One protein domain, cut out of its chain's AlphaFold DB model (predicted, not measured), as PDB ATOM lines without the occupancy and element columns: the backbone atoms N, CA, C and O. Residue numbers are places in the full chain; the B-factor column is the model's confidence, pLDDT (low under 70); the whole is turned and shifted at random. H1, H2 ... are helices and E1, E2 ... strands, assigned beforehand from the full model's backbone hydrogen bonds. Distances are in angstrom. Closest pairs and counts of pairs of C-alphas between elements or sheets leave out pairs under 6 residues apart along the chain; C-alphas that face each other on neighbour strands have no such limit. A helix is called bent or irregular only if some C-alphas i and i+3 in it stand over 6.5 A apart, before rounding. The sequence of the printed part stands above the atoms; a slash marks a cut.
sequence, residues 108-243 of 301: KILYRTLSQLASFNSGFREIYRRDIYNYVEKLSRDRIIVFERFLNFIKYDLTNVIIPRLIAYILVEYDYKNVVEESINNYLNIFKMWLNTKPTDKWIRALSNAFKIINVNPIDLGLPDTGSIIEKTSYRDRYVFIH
ATOM      1  N   LYS A 108       0.041  33.382 -33.085       89.69
ATOM      2  CA  LYS A 108      -1.361  33.530 -33.498       89.69
ATOM      3  C   LYS A 108      -1.682  32.853 -34.833       89.69
ATOM      4  O   LYS A 108      -2.778  32.319 -34.983       89.69
ATOM      5  N   ILE A 109      -0.745  32.882 -35.787       94.69
ATOM      6  CA  ILE A 109      -0.926  32.245 -37.098       94.69
ATOM      7  C   ILE A 109      -1.012  30.737 -36.912       94.69
ATOM      8  O   ILE A 109      -1.985  30.150 -37.365       94.69
ATOM      9  N   LEU A 110      -0.071  30.126 -36.183       94.56
ATOM     10  CA  LEU A 110      -0.098  28.694 -35.892       94.56
ATOM     11  C   LEU A 110      -1.410  28.281 -35.214       94.56
ATOM     12  O   LEU A 110      -2.105  27.390 -35.700       94.56
ATOM     13  N   TYR A 111      -1.773  28.973 -34.134       92.75
ATOM     14  CA  TYR A 111      -3.016  28.741 -33.403       92.75
ATOM     15  C   TYR A 111      -4.249  28.780 -34.323       92.75
ATOM     16  O   TYR A 111      -5.063  27.848 -34.334       92.75
ATOM     17  N   ARG A 112      -4.387  29.836 -35.137       95.06
ATOM     18  CA  ARG A 112      -5.514  29.978 -36.069       95.06
ATOM     19  C   ARG A 112      -5.459  28.930 -37.177       95.06
ATOM     20  O   ARG A 112      -6.510  28.414 -37.546       95.06
ATOM     21  N   THR A 113      -4.275  28.569 -37.672       97.44
ATOM     22  CA  THR A 113      -4.110  27.528 -38.693       97.44
ATOM     23  C   THR A 113      -4.581  26.179 -38.173       97.44
ATOM     24  O   THR A 113      -5.374  25.530 -38.845       97.44
ATOM     25  N   LEU A 114      -4.148  25.760 -36.981       97.31
ATOM     26  CA  LEU A 114      -4.546  24.474 -36.400       97.31
ATOM     27  C   LEU A 114      -6.037  24.434 -36.055       97.31
ATOM     28  O   LEU A 114      -6.685  23.404 -36.233       97.31
ATOM     29  N   SER A 115      -6.605  25.556 -35.615       96.25
ATOM     30  CA  SER A 115      -8.047  25.677 -35.373       96.25
ATOM     31  C   SER A 115      -8.843  25.550 -36.680       96.25
ATOM     32  O   SER A 115      -9.811  24.796 -36.764       96.25
ATOM     33  N   GLN A 116      -8.401  26.242 -37.735       96.88
ATOM     34  CA  GLN A 116      -9.026  26.189 -39.056       96.88
ATOM     35  C   GLN A 116      -8.884  24.809 -39.708       96.88
ATOM     36  O   GLN A 116      -9.834  24.319 -40.317       96.88
ATOM     37  N   LEU A 117      -7.719  24.179 -39.554       97.62
ATOM     38  CA  LEU A 117      -7.437  22.835 -40.038       97.62
ATOM     39  C   LEU A 117      -8.368  21.816 -39.377       97.62
ATOM     40  O   LEU A 117      -8.955  21.004 -40.082       97.62
ATOM     41  N   ALA A 118      -8.606  21.928 -38.065       95.94
ATOM     42  CA  ALA A 118      -9.565  21.068 -37.374       95.94
ATOM     43  C   ALA A 118     -10.979  21.182 -37.958       95.94
ATOM     44  O   ALA A 118     -11.636  20.169 -38.197       95.94
ATOM     45  N   SER A 119     -11.434  22.402 -38.257       94.75
ATOM     46  CA  SER A 119     -12.707  22.606 -38.957       94.75
ATOM     47  C   SER A 119     -12.704  21.961 -40.354       94.75
ATOM     48  O   SER A 119     -13.632  21.230 -40.704       94.75
ATOM     49  N   PHE A 120     -11.639  22.126 -41.142       95.62
ATOM     50  CA  PHE A 120     -11.552  21.512 -42.473       95.62
ATOM     51  C   PHE A 120     -11.539  19.984 -42.424       95.62
ATOM     52  O   PHE A 120     -12.290  19.355 -43.169       95.62
ATOM     53  N   ASN A 121     -10.768  19.392 -41.510       94.75
ATOM     54  CA  ASN A 121     -10.756  17.952 -41.257       94.75
ATOM     55  C   ASN A 121     -12.092  17.427 -40.702       94.75
ATOM     56  O   ASN A 121     -12.356  16.234 -40.803       94.75
ATOM     57  N   SER A 122     -12.945  18.303 -40.162       91.12
ATOM     58  CA  SER A 122     -14.316  17.985 -39.735       91.12
ATOM     59  C   SER A 122     -15.351  18.128 -40.866       91.12
ATOM     60  O   SER A 122     -16.552  18.068 -40.615       91.12
ATOM     61  N   GLY A 123     -14.912  18.329 -42.116       91.19
ATOM     62  CA  GLY A 123     -15.775  18.346 -43.304       91.19
ATOM     63  C   GLY A 123     -16.220  19.733 -43.774       91.19
ATOM     64  O   GLY A 123     -16.986  19.838 -44.730       91.19
ATOM     65  N   PHE A 124     -15.725  20.812 -43.162       92.56
ATOM     66  CA  PHE A 124     -16.130  22.177 -43.516       92.56
ATOM     67  C   PHE A 124     -15.259  22.826 -44.595       92.56
ATOM     68  O   PHE A 124     -15.478  23.978 -44.932       92.56
ATOM     69  N   ARG A 125     -14.281  22.129 -45.183       93.50
ATOM     70  CA  ARG A 125     -13.370  22.717 -46.186       93.50
ATOM     71  C   ARG A 125     -14.096  23.381 -47.366       93.50
ATOM     72  O   ARG A 125     -13.708  24.469 -47.789       93.50
ATOM     73  N   GLU A 126     -15.134  22.738 -47.902       92.38
ATOM     74  CA  GLU A 126     -15.756  23.169 -49.162       92.38
ATOM     75  C   GLU A 126     -16.482  24.514 -49.064       92.38
ATOM     76  O   GLU A 126     -16.427  25.286 -50.021       92.38
ATOM     77  N   ILE A 127     -17.089  24.854 -47.917       92.19
ATOM     78  CA  ILE A 127     -17.797  26.142 -47.781       92.19
ATOM     79  C   ILE A 127     -16.830  27.332 -47.894       92.19
ATOM     80  O   ILE A 127     -17.216  28.392 -48.366       92.19
ATOM     81  N   TYR A 128     -15.543  27.137 -47.582       92.94
ATOM     82  CA  TYR A 128     -14.503  28.167 -47.683       92.94
ATOM     83  C   TYR A 128     -13.783  28.214 -49.031       92.94
ATOM     84  O   TYR A 128     -12.972  29.113 -49.268       92.94
ATOM     85  N   ARG A 129     -14.030  27.244 -49.918       93.38
ATOM     86  CA  ARG A 129     -13.246  27.064 -51.143       93.38
ATOM     87  C   ARG A 129     -13.227  28.324 -52.000       93.38
ATOM     88  O   ARG A 129     -12.154  28.790 -52.369       93.38
ATOM     89  N   ARG A 130     -14.396  28.899 -52.296       90.94
ATOM     90  CA  ARG A 130     -14.508  30.094 -53.149       90.94
ATOM     91  C   ARG A 130     -13.615  31.232 -52.643       90.94
ATOM     92  O   ARG A 130     -12.863  31.824 -53.412       90.94
ATOM     93  N   ASP A 131     -13.658  31.487 -51.346       87.94
ATOM     94  CA  ASP A 131     -12.945  32.591 -50.706       87.94
ATOM     95  C   ASP A 131     -11.443  32.402 -50.754       87.94
ATOM     96  O   ASP A 131     -10.697  33.319 -51.077       87.94
ATOM     97  N   ILE A 132     -11.013  31.182 -50.461       93.88
ATOM     98  CA  ILE A 132      -9.611  30.807 -50.448       93.88
ATOM     99  C   ILE A 132      -9.008  30.979 -51.840       93.88
ATOM    100  O   ILE A 132      -7.954  31.598 -51.977       93.88
ATOM    101  N   TYR A 133      -9.706  30.533 -52.888       93.75
ATOM    102  CA  TYR A 133      -9.266  30.755 -54.266       93.75
ATOM    103  C   TYR A 133      -9.249  32.246 -54.640       93.75
ATOM    104  O   TYR A 133      -8.298  32.690 -55.287       93.75
ATOM    105  N   ASN A 134     -10.222  33.033 -54.172       90.25
ATOM    106  CA  ASN A 134     -10.228  34.488 -54.356       90.25
ATOM    107  C   ASN A 134      -9.034  35.163 -53.657       90.25
ATOM    108  O   ASN A 134      -8.413  36.062 -54.228       90.25
ATOM    109  N   TYR A 135      -8.677  34.738 -52.440       91.75
ATOM    110  CA  TYR A 135      -7.491  35.237 -51.742       91.75
ATOM    111  C   TYR A 135      -6.216  34.881 -52.501       91.75
ATOM    112  O   TYR A 135      -5.383  35.759 -52.726       91.75
ATOM    113  N   VAL A 136      -6.087  33.629 -52.954       94.56
ATOM    114  CA  VAL A 136      -4.949  33.185 -53.767       94.56
ATOM    115  C   VAL A 136      -4.838  34.027 -55.031       94.56
ATOM    116  O   VAL A 136      -3.754  34.492 -55.358       94.56
ATOM    117  N   GLU A 137      -5.935  34.291 -55.738       92.06
ATOM    118  CA  GLU A 137      -5.923  35.133 -56.937       92.06
ATOM    119  C   GLU A 137      -5.470  36.571 -56.663       92.06
ATOM    120  O   GLU A 137      -4.642  37.102 -57.402       92.06
ATOM    121  N   LYS A 138      -5.966  37.197 -55.594       88.44
ATOM    122  CA  LYS A 138      -5.606  38.581 -55.252       88.44
ATOM    123  C   LYS A 138      -4.164  38.703 -54.765       88.44
ATOM    124  O   LYS A 138      -3.470  39.641 -55.148       88.44
ATOM    125  N   LEU A 139      -3.713  37.757 -53.943       92.06
ATOM    126  CA  LEU A 139      -2.392  37.783 -53.312       92.06
ATOM    127  C   LEU A 139      -1.279  37.233 -54.211       92.06
ATOM    128  O   LEU A 139      -0.112  37.511 -53.966       92.06
ATOM    129  N   SER A 140      -1.601  36.478 -55.262       93.44
ATOM    130  CA  SER A 140      -0.606  35.960 -56.216       93.44
ATOM    131  C   SER A 140      -0.223  36.948 -57.323       93.44
ATOM    132  O   SER A 140       0.524  36.590 -58.227       93.44
ATOM    133  N   ARG A 141      -0.713  38.189 -57.283       90.00
ATOM    134  CA  ARG A 141      -0.372  39.212 -58.280       90.00
ATOM    135  C   ARG A 141       1.069  39.699 -58.111       90.00
ATOM    136  O   ARG A 141       1.584  39.764 -56.996       90.00
ATOM    137  N   ASP A 142       1.698  40.099 -59.215       86.56
ATOM    138  CA  ASP A 142       3.053  40.673 -59.203       86.56
ATOM    139  C   ASP A 142       3.112  42.045 -58.526       86.56
ATOM    140  O   ASP A 142       4.110  42.384 -57.889       86.56
ATOM    141  N   ARG A 143       2.021  42.811 -58.622       86.38
ATOM    142  CA  ARG A 143       1.836  44.096 -57.948       86.38
ATOM    143  C   ARG A 143       0.591  44.034 -57.077       86.38
ATOM    144  O   ARG A 143      -0.500  43.738 -57.571       86.38
ATOM    145  N   ILE A 144       0.753  44.330 -55.792       84.25
ATOM    146  CA  ILE A 144      -0.341  44.385 -54.820       84.25
ATOM    147  C   ILE A 144      -0.403  45.793 -54.254       84.25
ATOM    148  O   ILE A 144       0.572  46.292 -53.696       84.25
ATOM    149  N   ILE A 145      -1.570  46.413 -54.391       81.19
ATOM    150  CA  ILE A 145      -1.847  47.741 -53.860       81.19
ATOM    151  C   ILE A 145      -2.524  47.574 -52.501       81.19
ATOM    152  O   ILE A 145      -3.560  46.919 -52.381       81.19
ATOM    153  N   VAL A 146      -1.924  48.168 -51.478       77.69
ATOM    154  CA  VAL A 146      -2.383  48.136 -50.093       77.69
ATOM    155  C   VAL A 146      -2.694  49.562 -49.662       77.69
ATOM    156  O   VAL A 146      -1.860  50.456 -49.760       77.69
ATOM    157  N   PHE A 147      -3.903  49.805 -49.175       77.06
ATOM    158  CA  PHE A 147      -4.306  51.158 -48.806       77.06
ATOM    159  C   PHE A 147      -3.879  51.454 -47.376       77.06
ATOM    160  O   PHE A 147      -4.269  50.747 -46.445       77.06
ATOM    161  N   GLU A 148      -3.094  52.513 -47.195       78.81
ATOM    162  CA  GLU A 148      -2.425  52.788 -45.921       78.81
ATOM    163  C   GLU A 148      -3.420  52.960 -44.767       78.81
ATOM    164  O   GLU A 148      -3.255  52.357 -43.708       78.81
ATOM    165  N   ARG A 149      -4.533  53.662 -45.019       74.62
ATOM    166  CA  ARG A 149      -5.620  53.865 -44.046       74.62
ATOM    167  C   ARG A 149      -6.245  52.571 -43.515       74.62
ATOM    168  O   ARG A 149      -6.829  52.580 -42.438       74.62
ATOM    169  N   PHE A 150      -6.155  51.475 -44.270       75.31
ATOM    170  CA  PHE A 150      -6.711  50.183 -43.877       75.31
ATOM    171  C   PHE A 150      -5.648  49.191 -43.432       75.31
ATOM    172  O   PHE A 150      -6.019  48.151 -42.906       75.31
ATOM    173  N   LEU A 151      -4.354  49.502 -43.569       80.50
ATOM    174  CA  LEU A 151      -3.252  48.556 -43.382       80.50
ATOM    175  C   LEU A 151      -3.370  47.718 -42.102       80.50
ATOM    176  O   LEU A 151      -3.111  46.520 -42.141       80.50
ATOM    177  N   ASN A 152      -3.810  48.307 -40.990       81.19
ATOM    178  CA  ASN A 152      -4.000  47.572 -39.740       81.19
ATOM    179  C   ASN A 152      -5.113  46.512 -39.819       81.19
ATOM    180  O   ASN A 152      -4.905  45.393 -39.358       81.19
ATOM    181  N   PHE A 153      -6.247  46.820 -40.454       78.00
ATOM    182  CA  PHE A 153      -7.314  45.845 -40.715       78.00
ATOM    183  C   PHE A 153      -6.832  44.732 -41.647       78.00
ATOM    184  O   PHE A 153      -7.054  43.559 -41.386       78.00
ATOM    185  N   ILE A 154      -6.072  45.089 -42.681       83.19
ATOM    186  CA  ILE A 154      -5.501  44.129 -43.640       83.19
ATOM    187  C   ILE A 154      -4.567  43.161 -42.933       83.19
ATOM    188  O   ILE A 154      -4.664  41.950 -43.105       83.19
ATOM    189  N   LYS A 155      -3.663  43.697 -42.113       88.38
ATOM    190  CA  LYS A 155      -2.738  42.891 -41.324       88.38
ATOM    191  C   LYS A 155      -3.483  41.991 -40.352       88.38
ATOM    192  O   LYS A 155      -3.100  40.830 -40.197       88.38
ATOM    193  N   TYR A 156      -4.544  42.501 -39.730       86.69
ATOM    194  CA  TYR A 156      -5.402  41.712 -38.862       86.69
ATOM    195  C   TYR A 156      -6.031  40.538 -39.624       86.69
ATOM    196  O   TYR A 156      -5.850  39.398 -39.201       86.69
ATOM    197  N   ASP A 157      -6.678  40.772 -40.764       85.81
ATOM    198  CA  ASP A 157      -7.332  39.716 -41.547       85.81
ATOM    199  C   ASP A 157      -6.334  38.701 -42.104       85.81
ATOM    200  O   ASP A 157      -6.560  37.492 -42.024       85.81
ATOM    201  N   LEU A 158      -5.189  39.167 -42.612       92.00
ATOM    202  CA  LEU A 158      -4.125  38.283 -43.081       92.00
ATOM    203  C   LEU A 158      -3.645  37.359 -41.963       92.00
ATOM    204  O   LEU A 158      -3.574  36.150 -42.165       92.00
ATOM    205  N   THR A 159      -3.385  37.910 -40.779       92.06
ATOM    206  CA  THR A 159      -2.860  37.157 -39.630       92.06
ATOM    207  C   THR A 159      -3.894  36.201 -39.036       92.06
ATOM    208  O   THR A 159      -3.548  35.096 -38.626       92.06
ATOM    209  N   ASN A 160      -5.159  36.620 -38.946       88.81
ATOM    210  CA  ASN A 160      -6.189  35.874 -38.219       88.81
ATOM    211  C   ASN A 160      -6.999  34.918 -39.089       88.81
ATOM    212  O   ASN A 160      -7.552  33.959 -38.557       88.81
ATOM    213  N   VAL A 161      -7.111  35.204 -40.386       90.06
ATOM    214  CA  VAL A 161      -8.088  34.557 -41.265       90.06
ATOM    215  C   VAL A 161      -7.407  34.006 -42.508       90.06
ATOM    216  O   VAL A 161      -7.410  32.798 -42.730       90.06
ATOM    217  N   ILE A 162      -6.795  34.871 -43.321       93.62
ATOM    218  CA  ILE A 162      -6.375  34.489 -44.673       93.62
ATOM    219  C   ILE A 162      -5.171  33.546 -44.631       93.62
ATOM    220  O   ILE A 162      -5.273  32.442 -45.158       93.62
ATOM    221  N   ILE A 163      -4.059  33.926 -43.988       96.56
ATOM    222  CA  ILE A 163      -2.870  33.061 -43.888       96.56
ATOM    223  C   ILE A 163      -3.232  31.715 -43.236       96.56
ATOM    224  O   ILE A 163      -2.926  30.680 -43.836       96.56
ATOM    225  N   PRO A 164      -3.949  31.684 -42.089       96.69
ATOM    226  CA  PRO A 164      -4.429  30.438 -41.504       96.69
ATOM    227  C   PRO A 164      -5.196  29.532 -42.463       96.69
ATOM    228  O   PRO A 164      -4.893  28.344 -42.562       96.69
ATOM    229  N   ARG A 165      -6.149  30.093 -43.219       95.75
ATOM    230  CA  ARG A 165      -6.938  29.353 -44.210       95.75
ATOM    231  C   ARG A 165      -6.094  28.837 -45.361       95.75
ATOM    232  O   ARG A 165      -6.269  27.684 -45.738       95.75
ATOM    233  N   LEU A 166      -5.179  29.644 -45.902       97.00
ATOM    234  CA  LEU A 166      -4.309  29.215 -47.002       97.00
ATOM    235  C   LEU A 166      -3.454  28.004 -46.604       97.00
ATOM    236  O   LEU A 166      -3.311  27.061 -47.383       97.00
ATOM    237  N   ILE A 167      -2.915  28.017 -45.383       98.06
ATOM    238  CA  ILE A 167      -2.098  26.916 -44.871       98.06
ATOM    239  C   ILE A 167      -2.978  25.690 -44.592       98.06
ATOM    240  O   ILE A 167      -2.719  24.607 -45.120       98.06
ATOM    241  N   ALA A 168      -4.058  25.863 -43.823       98.00
ATOM    242  CA  ALA A 168      -4.961  24.779 -43.438       98.00
ATOM    243  C   ALA A 168      -5.611  24.087 -44.647       98.00
ATOM    244  O   ALA A 168      -5.768  22.871 -44.650       98.00
ATOM    245  N   TYR A 169      -5.968  24.837 -45.695       97.38
ATOM    246  CA  TYR A 169      -6.666  24.295 -46.867       97.38
ATOM    247  C   TYR A 169      -5.852  23.255 -47.629       97.38
ATOM    248  O   TYR A 169      -6.419  22.364 -48.258       97.38
ATOM    249  N   ILE A 170      -4.532  23.397 -47.599       95.88
ATOM    250  CA  ILE A 170      -3.599  22.478 -48.239       95.88
ATOM    251  C   ILE A 170      -3.211  21.352 -47.273       95.88
ATOM    252  O   ILE A 170      -3.122  20.199 -47.685       95.88
ATOM    253  N   LEU A 171      -3.045  21.662 -45.982       97.19
ATOM    254  CA  LEU A 171      -2.700  20.670 -44.957       97.19
ATOM    255  C   LEU A 171      -3.848  19.739 -44.553       97.19
ATOM    256  O   LEU A 171      -3.596  18.778 -43.843       97.19
ATOM    257  N   VAL A 172      -5.083  19.978 -44.994       94.69
ATOM    258  CA  VAL A 172      -6.244  19.129 -44.657       94.69
ATOM    259  C   VAL A 172      -6.066  17.652 -45.019       94.69
ATOM    260  O   VAL A 172      -6.664  16.798 -44.378       94.69
ATOM    261  N   GLU A 173      -5.223  17.339 -46.004       88.81
ATOM    262  CA  GLU A 173      -4.923  15.954 -46.395       88.81
ATOM    263  C   GLU A 173      -3.963  15.248 -45.418       88.81
ATOM    264  O   GLU A 173      -3.778  14.035 -45.495       88.81
ATOM    265  N   TYR A 174      -3.325  15.992 -44.511       92.88
ATOM    266  CA  TYR A 174      -2.469  15.430 -43.473       92.88
ATOM    267  C   TYR A 174      -3.301  14.993 -42.271       92.88
ATOM    268  O   TYR A 174      -4.339  15.572 -41.947       92.88
ATOM    269  N   ASP A 175      -2.787  13.994 -41.556       93.44
ATOM    270  CA  ASP A 175      -3.317  13.636 -40.249       93.44
ATOM    271  C   ASP A 175      -3.174  14.816 -39.272       93.44
ATOM    272  O   ASP A 175      -2.080  15.346 -39.056       93.44
ATOM    273  N   TYR A 176      -4.298  15.223 -38.678       95.69
ATOM    274  CA  TYR A 176      -4.364  16.396 -37.809       95.69
ATOM    275  C   TYR A 176      -3.415  16.289 -36.610       95.69
ATOM    276  O   TYR A 176      -2.778  17.274 -36.237       95.69
ATOM    277  N   LYS A 177      -3.298  15.091 -36.019       95.19
ATOM    278  CA  LYS A 177      -2.422  14.857 -34.869       95.19
ATOM    279  C   LYS A 177      -0.970  15.100 -35.245       95.19
ATOM    280  O   LYS A 177      -0.300  15.870 -34.561       95.19
ATOM    281  N   ASN A 178      -0.528  14.525 -36.359       95.19
ATOM    282  CA  ASN A 178       0.830  14.720 -36.849       95.19
ATOM    283  C   ASN A 178       1.144  16.207 -37.101       95.19
ATOM    284  O   ASN A 178       2.197  16.692 -36.698       95.19
ATOM    285  N   VAL A 179       0.214  16.964 -37.703       96.62
ATOM    286  CA  VAL A 179       0.421  18.406 -37.936       96.62
ATOM    287  C   VAL A 179       0.560  19.181 -36.623       96.62
ATOM    288  O   VAL A 179       1.415  20.064 -36.524       96.62
ATOM    289  N   VAL A 180      -0.262  18.867 -35.618       95.50
ATOM    290  CA  VAL A 180      -0.196  19.493 -34.290       95.50
ATOM    291  C   VAL A 180       1.139  19.181 -33.606       95.50
ATOM    292  O   VAL A 180       1.843  20.115 -33.223       95.50
ATOM    293  N   GLU A 181       1.510  17.902 -33.497       94.25
ATOM    294  CA  GLU A 181       2.737  17.457 -32.815       94.25
ATOM    295  C   GLU A 181       3.994  18.077 -33.445       94.25
ATOM    296  O   GLU A 181       4.828  18.652 -32.741       94.25
ATOM    297  N   GLU A 182       4.095  18.059 -34.776       95.06
ATOM    298  CA  GLU A 182       5.225  18.652 -35.495       95.06
ATOM    299  C   GLU A 182       5.324  20.169 -35.303       95.06
ATOM    300  O   GLU A 182       6.415  20.713 -35.113       95.06
ATOM    301  N   SER A 183       4.185  20.865 -35.328       93.94
ATOM    302  CA  SER A 183       4.168  22.328 -35.254       93.94
ATOM    303  C   SER A 183       4.409  22.868 -33.842       93.94
ATOM    304  O   SER A 183       4.901  23.987 -33.704       93.94
ATOM    305  N   ILE A 184       4.084  22.101 -32.795       91.38
ATOM    306  CA  ILE A 184       4.397  22.471 -31.404       91.38
ATOM    307  C   ILE A 184       5.898  22.372 -31.143       91.38
ATOM    308  O   ILE A 184       6.465  23.259 -30.508       91.38
ATOM    309  N   ASN A 185       6.545  21.324 -31.657       88.62
ATOM    310  CA  ASN A 185       7.987  21.135 -31.509       88.62
ATOM    311  C   ASN A 185       8.776  22.245 -32.209       88.62
ATOM    312  O   ASN A 185       9.771  22.746 -31.683       88.62
ATOM    313  N   ASN A 186       8.339  22.635 -33.408       90.50
ATOM    314  CA  ASN A 186       8.902  23.760 -34.133       90.50
ATOM    315  C   ASN A 186       7.851  24.359 -35.068       90.50
ATOM    316  O   ASN A 186       7.460  23.727 -36.049       90.50
ATOM    317  N   TYR A 187       7.459  25.613 -34.829       89.31
ATOM    318  CA  TYR A 187       6.429  26.263 -35.640       89.31
ATOM    319  C   TYR A 187       6.781  26.305 -37.136       89.31
ATOM    320  O   TYR A 187       5.882  26.289 -37.971       89.31
ATOM    321  N   LEU A 188       8.070  26.315 -37.502       92.56
ATOM    322  CA  LEU A 188       8.503  26.293 -38.901       92.56
ATOM    323  C   LEU A 188       8.153  24.980 -39.610       92.56
ATOM    324  O   LEU A 188       8.047  24.955 -40.839       92.56
ATOM    325  N   ASN A 189       7.942  23.890 -38.869       94.62
ATOM    326  CA  ASN A 189       7.575  22.607 -39.459       94.62
ATOM    327  C   ASN A 189       6.213  22.671 -40.157       94.62
ATOM    328  O   ASN A 189       6.033  21.963 -41.146       94.62
ATOM    329  N   ILE A 190       5.303  23.571 -39.757       95.25
ATOM    330  CA  ILE A 190       4.030  23.743 -40.471       95.25
ATOM    331  C   ILE A 190       4.238  24.194 -41.920       95.25
ATOM    332  O   ILE A 190       3.572  23.695 -42.825       95.25
ATOM    333  N   PHE A 191       5.215  25.071 -42.166       95.31
ATOM    334  CA  PHE A 191       5.550  25.537 -43.511       95.31
ATOM    335  C   PHE A 191       6.293  24.469 -44.306       95.31
ATOM    336  O   PHE A 191       6.019  24.300 -45.492       95.31
ATOM    337  N   LYS A 192       7.172  23.691 -43.661       95.06
ATOM    338  CA  LYS A 192       7.832  22.543 -44.304       95.06
ATOM    339  C   LYS A 192       6.813  21.496 -44.752       95.06
ATOM    340  O   LYS A 192       6.844  21.078 -45.904       95.06
ATOM    341  N   MET A 193       5.880  21.115 -43.876       96.12
ATOM    342  CA  MET A 193       4.778  20.213 -44.223       96.12
ATOM    343  C   MET A 193       3.935  20.792 -45.361       96.12
ATOM    344  O   MET A 193       3.634  20.090 -46.325       96.12
ATOM    345  N   TRP A 194       3.619  22.090 -45.298       96.94
ATOM    346  CA  TRP A 194       2.850  22.764 -46.339       96.94
ATOM    347  C   TRP A 194       3.570  22.737 -47.694       96.94
ATOM    348  O   TRP A 194       2.960  22.381 -48.696       96.94
ATOM    349  N   LEU A 195       4.876  23.008 -47.743       95.50
ATOM    350  CA  LEU A 195       5.681  22.923 -48.968       95.50
ATOM    351  C   LEU A 195       5.819  21.485 -49.488       95.50
ATOM    352  O   LEU A 195       5.788  21.268 -50.698       95.50
ATOM    353  N   ASN A 196       5.897  20.492 -48.598       95.31
ATOM    354  CA  ASN A 196       5.965  19.074 -48.970       95.31
ATOM    355  C   ASN A 196       4.696  18.582 -49.681       95.31
ATOM    356  O   ASN A 196       4.751  17.593 -50.412       95.31
ATOM    357  N   THR A 197       3.569  19.287 -49.532       94.56
ATOM    358  CA  THR A 197       2.350  19.023 -50.318       94.56
ATOM    359  C   THR A 197       2.483  19.416 -51.798       94.56
ATOM    360  O   THR A 197       1.594  19.112 -52.589       94.56
ATOM    361  N   LYS A 198       3.592  20.069 -52.180       95.12
ATOM    362  CA  LYS A 198       3.858  20.621 -53.517       95.12
ATOM    363  C   LYS A 198       2.760  21.599 -53.975       95.12
ATOM    364  O   LYS A 198       2.142  21.387 -55.021       95.12
ATOM    365  N   PRO A 199       2.506  22.679 -53.209       95.50
ATOM    366  CA  PRO A 199       1.552  23.706 -53.606       95.50
ATOM    367  C   PRO A 199       2.028  24.384 -54.896       95.50
ATOM    368  O   PRO A 199       3.226  24.483 -55.155       95.50
ATOM    369  N   THR A 200       1.094  24.859 -55.721       96.56
ATOM    370  CA  THR A 200       1.468  25.506 -56.987       96.56
ATOM    371  C   THR A 200       2.133  26.862 -56.750       96.56
ATOM    372  O   THR A 200       1.914  27.503 -55.718       96.56
ATOM    373  N   ASP A 201       2.863  27.365 -57.746       95.62
ATOM    374  CA  ASP A 201       3.520  28.679 -57.686       95.62
ATOM    375  C   ASP A 201       2.560  29.810 -57.310       95.62
ATOM    376  O   ASP A 201       2.928  30.738 -56.590       95.62
ATOM    377  N   LYS A 202       1.297  29.721 -57.747       96.50
ATOM    378  CA  LYS A 202       0.258  30.698 -57.404       96.50
ATOM    379  C   LYS A 202      -0.006  30.726 -55.895       96.50
ATOM    380  O   LYS A 202      -0.115  31.799 -55.310       96.50
ATOM    381  N   TRP A 203      -0.083  29.557 -55.263       97.62
ATOM    382  CA  TRP A 203      -0.289  29.425 -53.819       97.62
ATOM    383  C   TRP A 203       0.935  29.860 -53.023       97.62
ATOM    384  O   TRP A 203       0.792  30.614 -52.062       97.62
ATOM    385  N   ILE A 204       2.127  29.433 -53.451       97.12
ATOM    386  CA  ILE A 204       3.397  29.845 -52.841       97.12
ATOM    387  C   ILE A 204       3.504  31.369 -52.873       97.12
ATOM    388  O   ILE A 204       3.730  32.003 -51.844       97.12
ATOM    389  N   ARG A 205       3.245  31.971 -54.036       96.31
ATOM    390  CA  ARG A 205       3.299  33.419 -54.212       96.31
ATOM    391  C   ARG A 205       2.280  34.154 -53.351       96.31
ATOM    392  O   ARG A 205       2.634  35.146 -52.721       96.31
ATOM    393  N   ALA A 206       1.045  33.658 -53.295       96.38
ATOM    394  CA  ALA A 206       0.005  34.226 -52.447       96.38
ATOM    395  C   ALA A 206       0.407  34.232 -50.965       96.38
ATOM    396  O   ALA A 206       0.266  35.258 -50.299       96.38
ATOM    397  N   LEU A 207       0.948  33.118 -50.464       97.44
ATOM    398  CA  LEU A 207       1.374  32.999 -49.071       97.44
ATOM    399  C   LEU A 207       2.594  33.887 -48.768       97.44
ATOM    400  O   LEU A 207       2.562  34.645 -47.798       97.44
ATOM    401  N   SER A 208       3.625  33.879 -49.619       96.81
ATOM    402  CA  SER A 208       4.792  34.766 -49.473       96.81
ATOM    403  C   SER A 208       4.390  36.243 -49.480       96.81
ATOM    404  O   SER A 208       4.843  37.023 -48.641       96.81
ATOM    405  N   ASN A 209       3.499  36.649 -50.386       95.25
ATOM    406  CA  ASN A 209       3.029  38.029 -50.459       95.25
ATOM    407  C   ASN A 209       2.186  38.420 -49.238       95.25
ATOM    408  O   ASN A 209       2.334  39.533 -48.734       95.25
ATOM    409  N   ALA A 210       1.358  37.511 -48.715       95.25
ATOM    410  CA  ALA A 210       0.625  37.731 -47.472       95.25
ATOM    411  C   ALA A 210       1.570  38.025 -46.294       95.25
ATOM    412  O   ALA A 210       1.352  38.995 -45.565       95.25
ATOM    413  N   PHE A 211       2.650  37.247 -46.151       95.75
ATOM    414  CA  PHE A 211       3.667  37.480 -45.122       95.75
ATOM    415  C   PHE A 211       4.386  38.824 -45.298       95.75
ATOM    416  O   PHE A 211       4.493  39.589 -44.337       95.75
ATOM    417  N   LYS A 212       4.765  39.183 -46.531       93.62
ATOM    418  CA  LYS A 212       5.355  40.500 -46.826       93.62
ATOM    419  C   LYS A 212       4.448  41.658 -46.403       93.62
ATOM    420  O   LYS A 212       4.928  42.615 -45.801       93.62
ATOM    421  N   ILE A 213       3.140  41.579 -46.672       92.00
ATOM    422  CA  ILE A 213       2.178  42.635 -46.303       92.00
ATOM    423  C   ILE A 213       2.115  42.825 -44.778       92.00
ATOM    424  O   ILE A 213       1.982  43.956 -44.298       92.00
ATOM    425  N   ILE A 214       2.255  41.745 -44.005       93.25
ATOM    426  CA  ILE A 214       2.310  41.810 -42.538       93.25
ATOM    427  C   ILE A 214       3.716  42.091 -41.981       93.25
ATOM    428  O   ILE A 214       3.889  42.081 -40.766       93.25
ATOM    429  N   ASN A 215       4.681  42.450 -42.837       93.12
ATOM    430  CA  ASN A 215       6.089  42.713 -42.511       93.12
ATOM    431  C   ASN A 215       6.843  41.498 -41.934       93.12
ATOM    432  O   ASN A 215       7.728  41.663 -41.097       93.12
ATOM    433  N   VAL A 216       6.505  40.288 -42.376       93.88
ATOM    434  CA  VAL A 216       7.261  39.066 -42.073       93.88
ATOM    435  C   VAL A 216       8.012  38.646 -43.332       93.88
ATOM    436  O   VAL A 216       7.415  38.552 -44.406       93.88
ATOM    437  N   ASN A 217       9.319  38.408 -43.217       94.44
ATOM    438  CA  ASN A 217      10.134  37.956 -44.339       94.44
ATOM    439  C   ASN A 217       9.798  36.486 -44.671       94.44
ATOM    440  O   ASN A 217      10.003  35.621 -43.818       94.44
ATOM    441  N   PRO A 218       9.304  36.166 -45.884       94.62
ATOM    442  CA  PRO A 218       8.944  34.793 -46.243       94.62
ATOM    443  C   PRO A 218      10.120  33.812 -46.168       94.62
ATOM    444  O   PRO A 218       9.914  32.649 -45.825       94.62
ATOM    445  N   ILE A 219      11.345  34.282 -46.431       95.69
ATOM    446  CA  ILE A 219      12.557  33.448 -46.416       95.69
ATOM    447  C   ILE A 219      12.799  32.860 -45.022       95.69
ATOM    448  O   ILE A 219      13.141  31.683 -44.908       95.69
ATOM    449  N   ASP A 220      12.530  33.630 -43.964       94.12
ATOM    450  CA  ASP A 220      12.685  33.185 -42.572       94.12
ATOM    451  C   ASP A 220      11.716  32.036 -42.226       94.12
ATOM    452  O   ASP A 220      11.930  31.291 -41.272       94.12
ATOM    453  N   LEU A 221      10.657  31.866 -43.025       92.62
ATOM    454  CA  LEU A 221       9.671  30.791 -42.916       92.62
ATOM    455  C   LEU A 221       9.954  29.612 -43.864       92.62
ATOM    456  O   LEU A 221       9.180  28.657 -43.905       92.62
ATOM    457  N   GLY A 222      11.037  29.675 -44.645       92.94
ATOM    458  CA  GLY A 222      11.360  28.706 -45.695       92.94
ATOM    459  C   GLY A 222      10.565  28.893 -46.994       92.94
ATOM    460  O   GLY A 222      10.619  28.027 -47.865       92.94
ATOM    461  N   LEU A 223       9.831  29.999 -47.142       94.06
ATOM    462  CA  LEU A 223       9.103  30.346 -48.364       94.06
ATOM    463  C   LEU A 223       9.989  31.197 -49.292       94.06
ATOM    464  O   LEU A 223      10.776  32.014 -48.812       94.06
ATOM    465  N   PRO A 224       9.865  31.070 -50.623       91.25
ATOM    466  CA  PRO A 224      10.666  31.868 -51.540       91.25
ATOM    467  C   PRO A 224      10.234  33.339 -51.539       91.25
ATOM    468  O   PRO A 224       9.048  33.670 -51.388       91.25
ATOM    469  N   ASP A 225      11.200  34.222 -51.789       88.38
ATOM    470  CA  ASP A 225      10.917  35.596 -52.186       88.38
ATOM    471  C   ASP A 225      10.418  35.617 -53.637       88.38
ATOM    472  O   ASP A 225      11.065  35.142 -54.565       88.38
ATOM    473  N   THR A 226       9.224  36.162 -53.822       86.44
ATOM    474  CA  THR A 226       8.503  36.217 -55.094       86.44
ATOM    475  C   THR A 226       8.900  37.393 -55.983       86.44
ATOM    476  O   THR A 226       8.389  37.495 -57.094       86.44
ATOM    477  N   GLY A 227       9.702  38.342 -55.484       81.75
ATOM    478  CA  GLY A 227       9.983  39.604 -56.182       81.75
ATOM    479  C   GLY A 227       8.764  40.522 -56.376       81.75
ATOM    480  O   GLY A 227       8.886  41.574 -56.996       81.75
ATOM    481  N   SER A 228       7.587  40.156 -55.851       85.19
ATOM    482  CA  SER A 228       6.370  40.968 -55.961       85.19
ATOM    483  C   SER A 228       6.504  42.310 -55.239       85.19
ATOM    484  O   SER A 228       7.045  42.381 -54.130       85.19
ATOM    485  N   ILE A 229       5.939  43.353 -55.849       83.44
ATOM    486  CA  ILE A 229       5.957  44.729 -55.350       83.44
ATOM    487  C   ILE A 229       4.695  44.978 -54.518       83.44
ATOM    488  O   ILE A 229       3.573  44.872 -55.023       83.44
ATOM    489  N   ILE A 230       4.885  45.338 -53.245       83.81
ATOM    490  CA  ILE A 230       3.812  45.787 -52.351       83.81
ATOM    491  C   ILE A 230       3.822  47.314 -52.319       83.81
ATOM    492  O   ILE A 230       4.702  47.928 -51.717       83.81
ATOM    493  N   GLU A 231       2.842  47.930 -52.966       83.50
ATOM    494  CA  GLU A 231       2.707  49.380 -53.036       83.50
ATOM    495  C   GLU A 231       1.680  49.865 -52.022       83.50
ATOM    496  O   GLU A 231       0.571  49.334 -51.943       83.50
ATOM    497  N   LYS A 232       2.037  50.898 -51.256       81.06
ATOM    498  CA  LYS A 232       1.113  51.553 -50.333       81.06
ATOM    499  C   LYS A 232       0.577  52.827 -50.969       81.06
ATOM    500  O   LYS A 232       1.367  53.666 -51.387       81.06
ATOM    501  N   THR A 233      -0.745  52.974 -51.034       74.44
ATOM    502  CA  THR A 233      -1.389  54.179 -51.584       74.44
ATOM    503  C   THR A 233      -2.395  54.788 -50.612       74.44
ATOM    504  O   THR A 233      -2.997  54.094 -49.784       74.44
ATOM    505  N   SER A 234      -2.583  56.101 -50.723       64.81
ATOM    506  CA  SER A 234      -3.578  56.885 -49.987       64.81
ATOM    507  C   SER A 234      -4.859  57.143 -50.794       64.81
ATOM    508  O   SER A 234      -5.860  57.574 -50.218       64.81
ATOM    509  N   TYR A 235      -4.858  56.873 -52.106       55.47
ATOM    510  CA  TYR A 235      -5.974  57.207 -52.999       55.47
ATOM    511  C   TYR A 235      -7.164  56.251 -52.839       55.47
ATOM    512  O   TYR A 235      -6.984  55.087 -52.506       55.47
ATOM    513  N   ARG A 236      -8.400  56.726 -53.037       51.34
ATOM    514  CA  ARG A 236      -9.622  55.906 -52.950       51.34
ATOM    515  C   ARG A 236      -9.902  55.243 -54.296       51.34
ATOM    516  O   ARG A 236     -10.648  55.803 -55.084       51.34
ATOM    517  N   ASP A 237      -9.401  54.036 -54.500       45.59
ATOM    518  CA  ASP A 237     -10.079  53.083 -55.379       45.59
ATOM    519  C   ASP A 237     -10.458  51.850 -54.555       45.59
ATOM    520  O   ASP A 237      -9.827  51.539 -53.546       45.59
ATOM    521  N   ARG A 238     -11.597  51.250 -54.900       45.62
ATOM    522  CA  ARG A 238     -12.391  50.333 -54.066       45.62
ATOM    523  C   ARG A 238     -11.527  49.276 -53.364       45.62
ATOM    524  O   ARG A 238     -10.802  48.511 -53.995       45.62
ATOM    525  N   TYR A 239     -11.624  49.241 -52.038       44.16
ATOM    526  CA  TYR A 239     -10.919  48.280 -51.200       44.16
ATOM    527  C   TYR A 239     -11.658  46.938 -51.224       44.16
ATOM    528  O   TYR A 239     -12.794  46.878 -50.773       44.16
ATOM    529  N   VAL A 240     -11.034  45.859 -51.711       49.53
ATOM    530  CA  VAL A 240     -11.683  44.533 -51.780       49.53
ATOM    531  C   VAL A 240     -10.763  43.436 -51.240       49.53
ATOM    532  O   VAL A 240     -10.351  42.539 -51.977       49.53
ATOM    533  N   PHE A 241     -10.436  43.461 -49.949       50.59
ATOM    534  CA  PHE A 241      -9.931  42.245 -49.283       50.59
ATOM    535  C   PHE A 241     -10.895  41.661 -48.257       50.59
ATOM    536  O   PHE A 241     -10.819  40.460 -48.009       50.59
ATOM    537  N   ILE A 242     -11.840  42.441 -47.734       51.34
ATOM    538  CA  ILE A 242     -12.740  41.949 -46.694       51.34
ATOM    539  C   ILE A 242     -14.043  41.498 -47.352       51.34
ATOM    540  O   ILE A 242     -14.923  42.293 -47.634       51.34
ATOM    541  N   HIS A 243     -14.140  40.206 -47.648       55.81
ATOM    542  CA  HIS A 243     -15.434  39.541 -47.753       55.81
ATOM    543  C   HIS A 243     -15.522  38.586 -46.570       55.81
ATOM    544  O   HIS A 243     -14.791  37.597 -46.513       55.81
TER     545      HIS A 243
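AT A GLANCE: This is residues 108 to 243 of the 301 residues of an uncharacterized protein of Staphylothermus marinus (UniProt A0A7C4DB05). A two-stranded parallel sheet, E1 beside E2, stands at one end of a helical body whose core is the long H2, running along the longest axis. The arms of the bent H1 and H5 pack on H2, H3 and H4 make the other end, and residues 234 to 243 fold back from E2. The 136 printed residues include six named helices and two named strands, ordered H1 E1 H2 H3 H4 H5 H6 E2, mostly helix. The whole is compact, with a radius of gyration of the C-alphas of 14.6 A, and spans 46 by 30 by 25 A.

IN THESE COORDINATES: E1 is residues 143 to 147 and E2 residues 229 to 233, ending at C-alpha 233 (-1.389, 54.179, -51.584). H1, residues 108 to 139, begins at C-alpha 108 (-1.361, 33.530, -33.498); assigned as one helix by its hydrogen bonds, it is bent, with C-alphas 122 and 125 8.1 A apart. Its arms are H1a, residues 108 to 122, 21.2 A, and H1b, residues 125 to 139, 20.0 A, irregular with C-alphas 127 and 130 7.4 A apart. H2, residues 148 to 171, 32.1 A, is irregular too, with C-alphas 149 and 152 7.8 A apart. H3 is residues 176 to 185, H4 189 to 196, H5 201 to 213, 18.1 A, and H6 218 to 221.

HOW THE PARTS SIT: E1 and E2 are parallel at 28 degrees, with N 146 and O 231 within hydrogen-bond range at 2.8 A; with H2 to H6 between them in the chain they form a strand-helix-strand unit. H5 touches H2, closest C-alphas Ala 210 and Leu 158, 6.5 A. H1a touches H2 at a steep tilt of 44 degrees, closest C-alphas Thr 113 and Pro 164, 4.1 A. H1b touches H2, closest C-alphas Ile 132 and Leu 166, 6.5 A. H3 touches H4, closest C-alphas Ser 183 and Ile 190, 5.4 A. H6 touches H5 only at the corner, closest C-alphas Pro 218 and Ser 208, 5.3 A. Every O i to N i+4 pair is within hydrogen-bond range in H1a, H3, H4 and H5, against 8 of 11 in H1b and 14 of 20 in H2; H6 is too short for one.

THE WHOLE: The farthest C-alphas, of Lys 177 and Tyr 235, are 46.2 A apart. The printed part has no cut and no long link. Residues 234 to 243 have pLDDT under 70.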